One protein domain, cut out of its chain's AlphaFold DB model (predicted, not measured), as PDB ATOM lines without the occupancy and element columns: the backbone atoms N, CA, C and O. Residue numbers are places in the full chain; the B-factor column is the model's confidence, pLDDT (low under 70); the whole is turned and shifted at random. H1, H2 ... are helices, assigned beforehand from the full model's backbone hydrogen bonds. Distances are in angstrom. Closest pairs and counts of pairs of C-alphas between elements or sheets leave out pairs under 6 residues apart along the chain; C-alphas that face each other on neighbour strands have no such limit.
ATOM      1  N   ARG A   2     -38.370  34.878  10.506       79.81
ATOM      2  CA  ARG A   2     -37.607  36.143  10.395       79.81
ATOM      3  C   ARG A   2     -36.518  36.301  11.465       79.81
ATOM      4  O   ARG A   2     -35.381  36.582  11.119       79.81
ATOM      5  N   ASP A   3     -36.849  36.073  12.736       84.31
ATOM      6  CA  ASP A   3     -35.886  36.224  13.838       84.31
ATOM      7  C   ASP A   3     -34.731  35.218  13.745       84.31
ATOM      8  O   ASP A   3     -33.571  35.602  13.824       84.31
ATOM      9  N   MET A   4     -35.033  33.957  13.427       87.56
ATOM     10  CA  MET A   4     -34.009  32.946  13.150       87.56
ATOM     11  C   MET A   4     -33.090  33.367  11.992       87.56
ATOM     12  O   MET A   4     -31.877  33.213  12.079       87.56
ATOM     13  N   SER A   5     -33.648  33.953  10.925       86.69
ATOM     14  CA  SER A   5     -32.845  34.480   9.819       86.69
ATOM     15  C   SER A   5     -31.955  35.645  10.249       86.69
ATOM     16  O   SER A   5     -30.852  35.747   9.727       86.69
ATOM     17  N   LYS A   6     -32.394  36.506  11.182       83.94
ATOM     18  CA  LYS A   6     -31.564  37.598  11.723       83.94
ATOM     19  C   LYS A   6     -30.365  37.049  12.500       83.94
ATOM     20  O   LYS A   6     -29.259  37.515  12.265       83.94
ATOM     21  N   VAL A   7     -30.565  36.017  13.328       87.56
ATOM     22  CA  VAL A   7     -29.463  35.336  14.038       87.56
ATOM     23  C   VAL A   7     -28.455  34.763  13.042       87.56
ATOM     24  O   VAL A   7     -27.262  35.031  13.130       87.56
ATOM     25  N   VAL A   8     -28.936  34.016  12.045       88.31
ATOM     26  CA  VAL A   8     -28.073  33.414  11.019       88.31
ATOM     27  C   VAL A   8     -27.352  34.489  10.204       88.31
ATOM     28  O   VAL A   8     -26.157  34.383   9.955       88.31
ATOM     29  N   GLN A   9     -28.044  35.562   9.825       84.06
ATOM     30  CA  GLN A   9     -27.444  36.677   9.099       84.06
ATOM     31  C   GLN A   9     -26.359  37.381   9.927       84.06
ATOM     32  O   GLN A   9     -25.332  37.742   9.360       84.06
ATOM     33  N   GLY A  10     -26.558  37.551  11.238       81.00
ATOM     34  CA  GLY A  10     -25.547  38.088  12.152       81.00
ATOM     35  C   GLY A  10     -24.284  37.227  12.181       81.00
ATOM     36  O   GLY A  10     -23.181  37.747  12.022       81.00
ATOM     37  N   LEU A  11     -24.450  35.901  12.230       84.88
ATOM     38  CA  LEU A  11     -23.339  34.950  12.124       84.88
ATOM     39  C   LEU A  11     -22.570  35.085  10.802       84.88
ATOM     40  O   LEU A  11     -21.345  35.145  10.811       84.88
ATOM     41  N   TYR A  12     -23.273  35.176   9.667       84.06
ATOM     42  CA  TYR A  12     -22.644  35.323   8.345       84.06
ATOM     43  C   TYR A  12     -21.944  36.670   8.134       84.06
ATOM     44  O   TYR A  12     -21.135  36.800   7.216       84.06
ATOM     45  N   GLN A  13     -22.275  37.688   8.929       79.06
ATOM     46  CA  GLN A  13     -21.642  39.002   8.841       79.06
ATOM     47  C   GLN A  13     -20.324  39.089   9.607       79.06
ATOM     48  O   GLN A  13     -19.568  40.031   9.365       79.06
ATOM     49  N   ALA A  14     -20.055  38.163  10.527       78.44
ATOM     50  CA  ALA A  14     -18.784  38.135  11.230       78.44
ATOM     51  C   ALA A  14     -17.639  37.794  10.268       78.44
ATOM     52  O   ALA A  14     -17.790  36.988   9.346       78.44
ATOM     53  N   ASP A  15     -16.478  38.416  10.480       79.44
ATOM     54  CA  ASP A  15     -15.301  38.096   9.683       79.44
ATOM     55  C   ASP A  15     -14.827  36.682  10.034       79.44
ATOM     56  O   ASP A  15     -14.519  36.378  11.185       79.44
ATOM     57  N   HIS A  16     -14.729  35.813   9.031       77.62
ATOM     58  CA  HIS A  16     -14.213  34.454   9.191       77.62
ATOM     59  C   HIS A  16     -12.850  34.401   9.900       77.62
ATOM     60  O   HIS A  16     -12.561  33.431  10.588       77.62
ATOM     61  N   ARG A  17     -12.027  35.449   9.770       80.62
ATOM     62  CA  ARG A  17     -10.705  35.536  10.410       80.62
ATOM     63  C   ARG A  17     -10.775  35.711  11.920       80.62
ATOM     64  O   ARG A  17      -9.813  35.380  12.593       80.62
ATOM     65  N   SER A  18     -11.879  36.251  12.438       77.19
ATOM     66  CA  SER A  18     -12.058  36.446  13.878       77.19
ATOM     67  C   SER A  18     -12.586  35.202  14.588       77.19
ATOM     68  O   SER A  18     -12.632  35.181  15.813       77.19
ATOM     69  N   ILE A  19     -13.027  34.191  13.835       81.19
ATOM     70  CA  ILE A  19     -13.608  32.960  14.370       81.19
ATOM     71  C   ILE A  19     -12.532  31.878  14.308       81.19
ATOM     72  O   ILE A  19     -12.428  31.138  13.333       81.19
ATOM     73  N   GLU A  20     -11.694  31.840  15.340       81.00
ATOM     74  CA  GLU A  20     -10.546  30.927  15.405       81.00
ATOM     75  C   GLU A  20     -10.926  29.554  15.970       81.00
ATOM     76  O   GLU A  20     -10.357  28.536  15.577       81.00
ATOM     77  N   ASP A  21     -11.914  29.512  16.864       84.06
ATOM     78  CA  ASP A  21     -12.337  28.300  17.545       84.06
ATOM     79  C   ASP A  21     -13.868  28.168  17.638       84.06
ATOM     80  O   ASP A  21     -14.661  29.042  17.263       84.06
ATOM     81  N   ARG A  22     -14.289  27.004  18.138       85.25
ATOM     82  CA  ARG A  22     -15.697  26.691  18.386       85.25
ATOM     83  C   ARG A  22     -16.306  27.630  19.428       85.25
ATOM     84  O   ARG A  22     -17.475  27.987  19.308       85.25
ATOM     85  N   ASP A  23     -15.550  28.003  20.450       83.62
ATOM     86  CA  ASP A  23     -16.083  28.712  21.610       83.62
ATOM     87  C   ASP A  23     -16.379  30.184  21.264       83.62
ATOM     88  O   ASP A  23     -17.418  30.711  21.661       83.62
ATOM     89  N   ILE A  24     -15.571  30.813  20.405       83.31
ATOM     90  CA  ILE A  24     -15.827  32.119  19.787       83.31
ATOM     91  C   ILE A  24     -17.069  32.058  18.897       83.31
ATOM     92  O   ILE A  24     -17.909  32.958  18.964       83.31
ATOM     93  N   LEU A  25     -17.234  31.000  18.095       85.19
ATOM     94  CA  LEU A  25     -18.439  30.830  17.275       85.19
ATOM     95  C   LEU A  25     -19.698  30.695  18.145       85.19
ATOM     96  O   LEU A  25     -20.716  31.326  17.861       85.19
ATOM     97  N   LEU A  26     -19.629  29.911  19.225       87.31
ATOM     98  CA  LEU A  26     -20.725  29.760  20.186       87.31
ATOM     99  C   LEU A  26     -21.016  31.064  20.927       87.31
ATOM    100  O   LEU A  26     -22.179  31.395  21.152       87.31
ATOM    101  N   LYS A  27     -19.982  31.839  21.258       85.62
ATOM    102  CA  LYS A  27     -20.119  33.160  21.871       85.62
ATOM    103  C   LYS A  27     -20.786  34.156  20.925       85.62
ATOM    104  O   LYS A  27     -21.646  34.920  21.362       85.62
ATOM    105  N   LEU A  28     -20.437  34.132  19.638       85.31
ATOM    106  CA  LEU A  28     -21.094  34.943  18.616       85.31
ATOM    107  C   LEU A  28     -22.563  34.533  18.451       85.31
ATOM    108  O   LEU A  28     -23.437  35.391  18.460       85.31
ATOM    109  N   TRP A  29     -22.850  33.232  18.366       88.50
ATOM    110  CA  TRP A  29     -24.222  32.722  18.306       88.50
ATOM    111  C   TRP A  29     -25.047  33.143  19.521       88.50
ATOM    112  O   TRP A  29     -26.150  33.664  19.360       88.50
ATOM    113  N   TYR A  30     -24.490  32.987  20.723       87.69
ATOM    114  CA  TYR A  30     -25.115  33.443  21.958       87.69
ATOM    115  C   TYR A  30     -25.415  34.943  21.893       87.69
ATOM    116  O   TYR A  30     -26.550  35.347  22.134       87.69
ATOM    117  N   HIS A  31     -24.441  35.759  21.479       84.56
ATOM    118  CA  HIS A  31     -24.624  37.201  21.327       84.56
ATOM    119  C   HIS A  31     -25.750  37.551  20.343       84.56
ATOM    120  O   HIS A  31     -26.617  38.359  20.669       84.56
ATOM    121  N   GLU A  32     -25.789  36.925  19.165       86.12
ATOM    122  CA  GLU A  32     -26.855  37.148  18.180       86.12
ATOM    123  C   GLU A  32     -28.231  36.725  18.715       86.12
ATOM    124  O   GLU A  32     -29.228  37.417  18.499       86.12
ATOM    125  N   CYS A  33     -28.303  35.636  19.483       89.19
ATOM    126  CA  CYS A  33     -29.523  35.245  20.184       89.19
ATOM    127  C   CYS A  33     -29.966  36.305  21.202       89.19
ATOM    128  O   CYS A  33     -31.155  36.628  21.256       89.19
ATOM    129  N   GLN A  34     -29.043  36.891  21.970       86.25
ATOM    130  CA  GLN A  34     -29.373  37.984  22.888       86.25
ATOM    131  C   GLN A  34     -29.912  39.202  22.128       86.25
ATOM    132  O   GLN A  34     -30.997  39.691  22.432       86.25
ATOM    133  N   ARG A  35     -29.225  39.631  21.065       83.19
ATOM    134  CA  ARG A  35     -29.639  40.789  20.257       83.19
ATOM    135  C   ARG A  35     -30.999  40.620  19.589       83.19
ATOM    136  O   ARG A  35     -31.741  41.588  19.435       83.19
ATOM    137  N   VAL A  36     -31.332  39.406  19.157       86.25
ATOM    138  CA  VAL A  36     -32.589  39.144  18.447       86.25
ATOM    139  C   VAL A  36     -33.753  38.894  19.404       86.25
ATOM    140  O   VAL A  36     -34.866  39.352  19.123       86.25
ATOM    141  N   TYR A  37     -33.516  38.179  20.507       89.25
ATOM    142  CA  TYR A  37     -34.564  37.732  21.424       89.25
ATOM    143  C   TYR A  37     -34.532  38.464  22.766       89.25
ATOM    144  O   TYR A  37     -35.542  39.063  23.134       89.25
ATOM    145  N   GLN A  38     -33.397  38.451  23.473       88.81
ATOM    146  CA  GLN A  38     -33.279  39.025  24.820       88.81
ATOM    147  C   GLN A  38     -33.548  40.530  24.832       88.81
ATOM    148  O   GLN A  38     -34.339  40.993  25.647       88.81
ATOM    149  N   ASP A  39     -32.953  41.287  23.907       86.31
ATOM    150  CA  ASP A  39     -33.063  42.753  23.887       86.31
ATOM    151  C   ASP A  39     -34.508  43.238  23.621       86.31
ATOM    152  O   ASP A  39     -34.816  44.414  23.805       86.31
ATOM    153  N   ARG A  40     -35.434  42.347  23.224       87.44
ATOM    154  CA  ARG A  40     -36.871  42.654  23.080       87.44
ATOM    155  C   ARG A  40     -37.670  42.471  24.368       87.44
ATOM    156  O   ARG A  40     -38.792  42.980  24.445       87.44
ATOM    157  N   LEU A  41     -37.134  41.749  25.348       90.44
ATOM    158  CA  LEU A  41     -37.821  41.421  26.594       90.44
ATOM    159  C   LEU A  41     -37.890  42.653  27.496       90.44
ATOM    160  O   LEU A  41     -36.895  43.333  27.722       90.44
ATOM    161  N   ALA A  42     -39.084  42.946  28.009       88.06
ATOM    162  CA  ALA A  42     -39.352  44.159  28.785       88.06
ATOM    163  C   ALA A  42     -39.196  43.968  30.305       88.06
ATOM    164  O   ALA A  42     -39.363  44.927  31.059       88.06
ATOM    165  N   SER A  43     -38.920  42.743  30.761       88.44
ATOM    166  CA  SER A  43     -38.832  42.364  32.173       88.44
ATOM    167  C   SER A  43     -37.520  41.644  32.450       88.44
ATOM    168  O   SER A  43     -37.118  40.780  31.674       88.44
ATOM    169  N   ALA A  44     -36.887  41.957  33.583       85.12
ATOM    170  CA  ALA A  44     -35.686  41.258  34.037       85.12
ATOM    171  C   ALA A  44     -35.950  39.758  34.276       85.12
ATOM    172  O   ALA A  44     -35.128  38.933  33.906       85.12
ATOM    173  N   LEU A  45     -37.137  39.403  34.781       89.12
ATOM    174  CA  LEU A  45     -37.524  38.002  34.993       89.12
ATOM    175  C   LEU A  45     -37.575  37.209  33.682       89.12
ATOM    176  O   LEU A  45     -37.149  36.060  33.633       89.12
ATOM    177  N   ASP A  46     -38.079  37.829  32.611       92.44
ATOM    178  CA  ASP A  46     -38.150  37.180  31.299       92.44
ATOM    179  C   ASP A  46     -36.741  37.008  30.714       92.44
ATOM    180  O   ASP A  46     -36.454  36.005  30.062       92.44
ATOM    181  N   VAL A  47     -35.853  37.981  30.958       88.56
ATOM    182  CA  VAL A  47     -34.436  37.900  30.579       88.56
ATOM    183  C   VAL A  47     -33.750  36.740  31.297       88.56
ATOM    184  O   VAL A  47     -33.059  35.962  30.641       88.56
ATOM    185  N   ASP A  48     -33.982  36.575  32.599       89.69
ATOM    186  CA  ASP A  48     -33.413  35.471  33.379       89.69
ATOM    187  C   ASP A  48     -33.912  34.110  32.866       89.69
ATOM    188  O   ASP A  48     -33.109  33.221  32.585       89.69
ATOM    189  N   GLN A  49     -35.220  33.969  32.621       92.44
ATOM    190  CA  GLN A  49     -35.792  32.751  32.029       92.44
ATOM    191  C   GLN A  49     -35.227  32.452  30.637       92.44
ATOM    192  O   GLN A  49     -34.976  31.298  30.286       92.44
ATOM    193  N   PHE A  50     -35.015  33.481  29.817       92.12
ATOM    194  CA  PHE A  50     -34.402  33.314  28.504       92.12
ATOM    195  C   PHE A  50     -32.961  32.798  28.609       92.12
ATOM    196  O   PHE A  50     -32.567  31.919  27.837       92.12
ATOM    197  N   ILE A  51     -32.188  33.301  29.576       89.50
ATOM    198  CA  ILE A  51     -30.830  32.822  29.847       89.50
ATOM    199  C   ILE A  51     -30.860  31.355  30.291       89.50
ATOM    200  O   ILE A  51     -30.079  30.567  29.763       89.50
ATOM    201  N   GLU A  52     -31.792  30.958  31.163       91.62
ATOM    202  CA  GLU A  52     -31.960  29.556  31.584       91.62
ATOM    203  C   GLU A  52     -32.277  28.621  30.404       91.62
ATOM    204  O   GLU A  52     -31.732  27.520  30.303       91.62
ATOM    205  N   ILE A  53     -33.121  29.063  29.465       93.00
ATOM    206  CA  ILE A  53     -33.422  28.302  28.242       93.00
ATOM    207  C   ILE A  53     -32.161  28.138  27.384       93.00
ATOM    208  O   ILE A  53     -31.900  27.043  26.875       93.00
ATOM    209  N   LEU A  54     -31.377  29.207  27.209       90.62
ATOM    210  CA  LEU A  54     -30.122  29.146  26.459       90.62
ATOM    211  C   LEU A  54     -29.088  28.245  27.137       90.62
ATOM    212  O   LEU A  54     -28.437  27.468  26.440       90.62
ATOM    213  N   ASP A  55     -28.976  28.301  28.465       90.69
ATOM    214  CA  ASP A  55     -28.138  27.391  29.247       90.69
ATOM    215  C   ASP A  55     -28.550  25.933  29.012       90.69
ATOM    216  O   ASP A  55     -27.704  25.112  28.671       90.69
ATOM    217  N   GLY A  56     -29.847  25.612  29.065       92.38
ATOM    218  CA  GLY A  56     -30.331  24.255  28.794       92.38
ATOM    219  C   GLY A  56     -30.007  23.753  27.378       92.38
ATOM    220  O   GLY A  56     -29.698  22.574  27.184       92.38
ATOM    221  N   ILE A  57     -30.039  24.634  26.370       91.69
ATOM    222  CA  ILE A  57     -29.653  24.297  24.988       91.69
ATOM    223  C   ILE A  57     -28.139  24.078  24.881       91.69
ATOM    224  O   ILE A  57     -27.701  23.116  24.240       91.69
ATOM    225  N   LEU A  58     -27.344  24.959  25.492       90.50
ATOM    226  CA  LEU A  58     -25.886  24.880  25.484       90.50
ATOM    227  C   LEU A  58     -25.381  23.637  26.223       90.50
ATOM    228  O   LEU A  58     -24.518  22.932  25.704       90.50
ATOM    229  N   GLU A  59     -25.959  23.308  27.375       91.50
ATOM    230  CA  GLU A  59     -25.597  22.114  28.137       91.50
ATOM    231  C   GLU A  59     -25.923  20.842  27.349       91.50
ATOM    232  O   GLU A  59     -25.073  19.959  27.214       91.50
ATOM    233  N   LYS A  60     -27.123  20.768  26.759       93.44
ATOM    234  CA  LYS A  60     -27.573  19.592  26.008       93.44
ATOM    235  C   LYS A  60     -26.744  19.331  24.749       93.44
ATOM    236  O   LYS A  60     -26.458  18.175  24.443       93.44
ATOM    237  N   ASN A  61     -26.396  20.382  24.004       92.19
ATOM    238  CA  ASN A  61     -25.766  20.241  22.688       92.19
ATOM    239  C   ASN A  61     -24.239  20.388  22.726       92.19
ATOM    240  O   ASN A  61     -23.556  19.814  21.880       92.19
ATOM    241  N   PHE A  62     -23.703  21.154  23.681       89.06
ATOM    242  CA  PHE A  62     -22.292  21.546  23.719       89.06
ATOM    243  C   PHE A  62     -21.608  21.292  25.068       89.06
ATOM    244  O   PHE A  62     -20.399  21.483  25.148       89.06
ATOM    245  N   GLN A  63     -22.333  20.827  26.098       88.56
ATOM    246  CA  GLN A  63     -21.797  20.553  27.445       88.56
ATOM    247  C   GLN A  63     -21.136  21.789  28.084       88.56
ATOM    248  O   GLN A  63     -20.150  21.683  28.811       88.56
ATOM    249  N   MET A  64     -21.679  22.975  27.794       83.38
ATOM    250  CA  MET A  64     -21.181  24.270  28.265       83.38
ATOM    251  C   MET A  64     -22.315  25.100  28.861       83.38
ATOM    252  O   MET A  64     -23.472  24.913  28.493       83.38
ATOM    253  N   ARG A  65     -21.975  26.061  29.728       80.06
ATOM    254  CA  ARG A  65     -22.908  27.087  30.212       80.06
ATOM    255  C   ARG A  65     -22.564  28.469  29.668       80.06
ATOM    256  O   ARG A  65     -21.412  28.767  29.354       80.06
ATOM    257  N   THR A  66     -23.548  29.360  29.641       76.88
ATOM    258  CA  THR A  66     -23.403  30.778  29.269       76.88
ATOM    259  C   THR A  66     -22.324  31.495  30.080       76.88
ATOM    260  O   THR A  66     -21.571  32.314  29.547       76.88
ATOM    261  N   LYS A  67     -22.184  31.156  31.368       79.06
ATOM    262  CA  LYS A  67     -21.131  31.695  32.242       79.06
ATOM    263  C   LYS A  67     -19.728  31.355  31.750       79.06
ATOM    264  O   LYS A  67     -18.814  32.145  31.952       79.06
ATOM    265  N   ASP A  68     -19.542  30.212  31.098       77.75
ATOM    266  CA  ASP A  68     -18.237  29.812  30.573       77.75
ATOM    267  C   ASP A  68     -17.870  30.615  29.315       77.75
ATOM    268  O   ASP A  68     -16.723  31.023  29.170       77.75
ATOM    269  N   LEU A  69     -18.863  30.967  28.488       73.44
ATOM    270  CA  LEU A  69     -18.701  31.805  27.286       73.44
ATOM    271  C   LEU A  69     -18.444  33.293  27.596       73.44
ATOM    272  O   LEU A  69     -17.896  34.030  26.771       73.44
ATOM    273  N   THR A  70     -18.869  33.764  28.769       67.44
ATOM    274  CA  THR A  70     -18.846  35.189  29.156       67.44
ATOM    275  C   THR A  70     -17.702  35.563  30.103       67.44
ATOM    276  O   THR A  70     -17.494  36.752  30.354       67.44
ATOM    277  N   LYS A  71     -16.922  34.584  30.588       61.25
ATOM    278  CA  LYS A  71     -15.744  34.794  31.457       61.25
ATOM    279  C   LYS A  71     -14.693  35.702  30.822       61.25
ATOM    280  O   LYS A  71     -14.138  36.568  31.495       61.25
ATOM    281  N   GLU A  72     -14.450  35.549  29.524       54.22
ATOM    282  CA  GLU A  72     -13.561  36.438  28.784       54.22
ATOM    283  C   GLU A  72     -14.359  37.632  28.258       54.22
ATOM    284  O   GLU A  72     -15.159  37.514  27.324       54.22
ATOM    285  N   ARG A  73     -14.148  38.800  28.879       41.19
ATOM    286  CA  ARG A  73     -14.758  40.096  28.528       41.19
ATOM    287  C   ARG A  73     -14.262  40.623  27.170       41.19
ATOM    288  O   ARG A  73     -13.674  41.690  27.074       41.19
ATOM    289  N   GLY A  74     -14.517  39.885  26.101       42.56
ATOM    290  CA  GLY A  74     -14.496  40.395  24.735       42.56
ATOM    291  C   GLY A  74     -15.926  40.705  24.322       42.56
ATOM    292  O   GLY A  74     -16.693  39.770  24.086       42.56
ATOM    293  N   ILE A  75     -16.296  41.987  24.277       44.28
ATOM    294  CA  ILE A  75     -17.541  42.431  23.641       44.28
ATOM    295  C   ILE A  75     -17.341  42.199  22.144       44.28
ATOM    296  O   ILE A  75     -16.664  42.981  21.478       44.28
ATOM    297  N   LEU A  76     -17.892  41.107  21.613       39.50
ATOM    298  CA  LEU A  76     -18.056  40.973  20.172       39.50
ATOM    299  C   LEU A  76     -19.122  41.994  19.777       39.50
ATOM    300  O   LEU A  76     -20.303  41.825  20.067       39.50
ATOM    301  N   PHE A  77     -18.688  43.114  19.203       43.75
ATOM    302  CA  PHE A  77     -19.604  44.061  18.589       43.75
ATOM    303  C   PHE A  77     -20.174  43.390  17.345       43.75
ATOM    304  O   PHE A  77     -19.512  43.363  16.306       43.75
ATOM    305  N   SER A  78     -21.393  42.857  17.434       43.75
ATOM    306  CA  SER A  78     -22.110  42.532  16.211       43.75
ATOM    307  C   SER A  78     -22.332  43.804  15.409       43.75
ATOM    308  O   SER A  78     -22.494  44.915  15.934       43.75
ATOM    309  N   HIS A  79     -22.259  43.660  14.093       50.66
ATOM    310  CA  HIS A  79     -22.476  44.764  13.189       50.66
ATOM    311  C   HIS A  79     -23.892  45.320  13.398       50.66
ATOM    312  O   HIS A  79     -24.873  44.719  12.977       50.66
ATOM    313  N   LEU A  80     -23.995  46.518  13.988       52.28
ATOM    314  CA  LEU A  80     -25.228  47.313  14.019       52.28
ATOM    315  C   LEU A  80     -25.561  47.823  12.601       52.28
ATOM    316  O   LEU A  80     -25.416  49.007  12.262       52.28
TER     317      LEU A  80
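AT A GLANCE: This is residues 2 to 80 of the 439 residues of an uncharacterized protein of Eimeria maxima (UniProt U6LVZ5). H2 stands in the middle of an open set of three main helices: H1 packs slantwise on it to form a hairpin, and H3 runs beside it the opposite way, set off by a gap. The short H4 bridges H2 and H3, and a tail without a named element, residues 71 to 80, follows it. The printed part has 79 residues, with four named helices in the order H1, H2, H3, H4 and no named strand, and its class is all helix. It is compact, with a radius of gyration of the C-alphas of 12.5 A, and its rounded outline spans 36 by 28 by 23 A.

IN THESE COORDINATES: Find C-alpha 2 at (-37.607, 36.143, 10.395); there H1 begins, residues 2 to 13, 16.3 A long. Go on to C-alpha 22 at (-15.697, 26.691, 18.386), where H2 begins; it holds residues 22 to 36 over 21.0 A. H3, residues 44 to 62, is the longest helix at 26.0 A. H4, residues 66 to 70, ends at C-alpha 70, (-18.846, 35.189, 29.156).

HOW THE PARTS SIT: Look first at Val 7 and Glu 32, the closest C-alphas of H1 and H2, 5.2 A apart: the helices touch and run opposite ways at a steep tilt of 42 degrees. H2 and H3 are close but not clearly touching, with C-alphas 30 and 54 the closest at 8.0 A; they run opposite ways at a shallow tilt of 30 degrees. H4 touches H2, the closest C-alphas being those of Lys 27 and Leu 69, 5.8 A apart. H3 touches H4 with residues 51 to 58 alone, closest at C-alphas 55 and 66, 5.8 A. H1 is apart from H3 and H4. In H1, H2, H3 and H4 every O i to N i+4 pair is within hydrogen-bond range.

THE WHOLE: Compare Arg 17 with Leu 45: their C-alphas, the two farthest apart, are 36.5 A from each other. The printed part has no cut. The link from H3 to H4 is tight, and those from H1 to H2 and from H2 to H3 are short. The mean pLDDT of the printed part is 80.8; residues 70 to 80, of which 70 belongs to H4, are under 70.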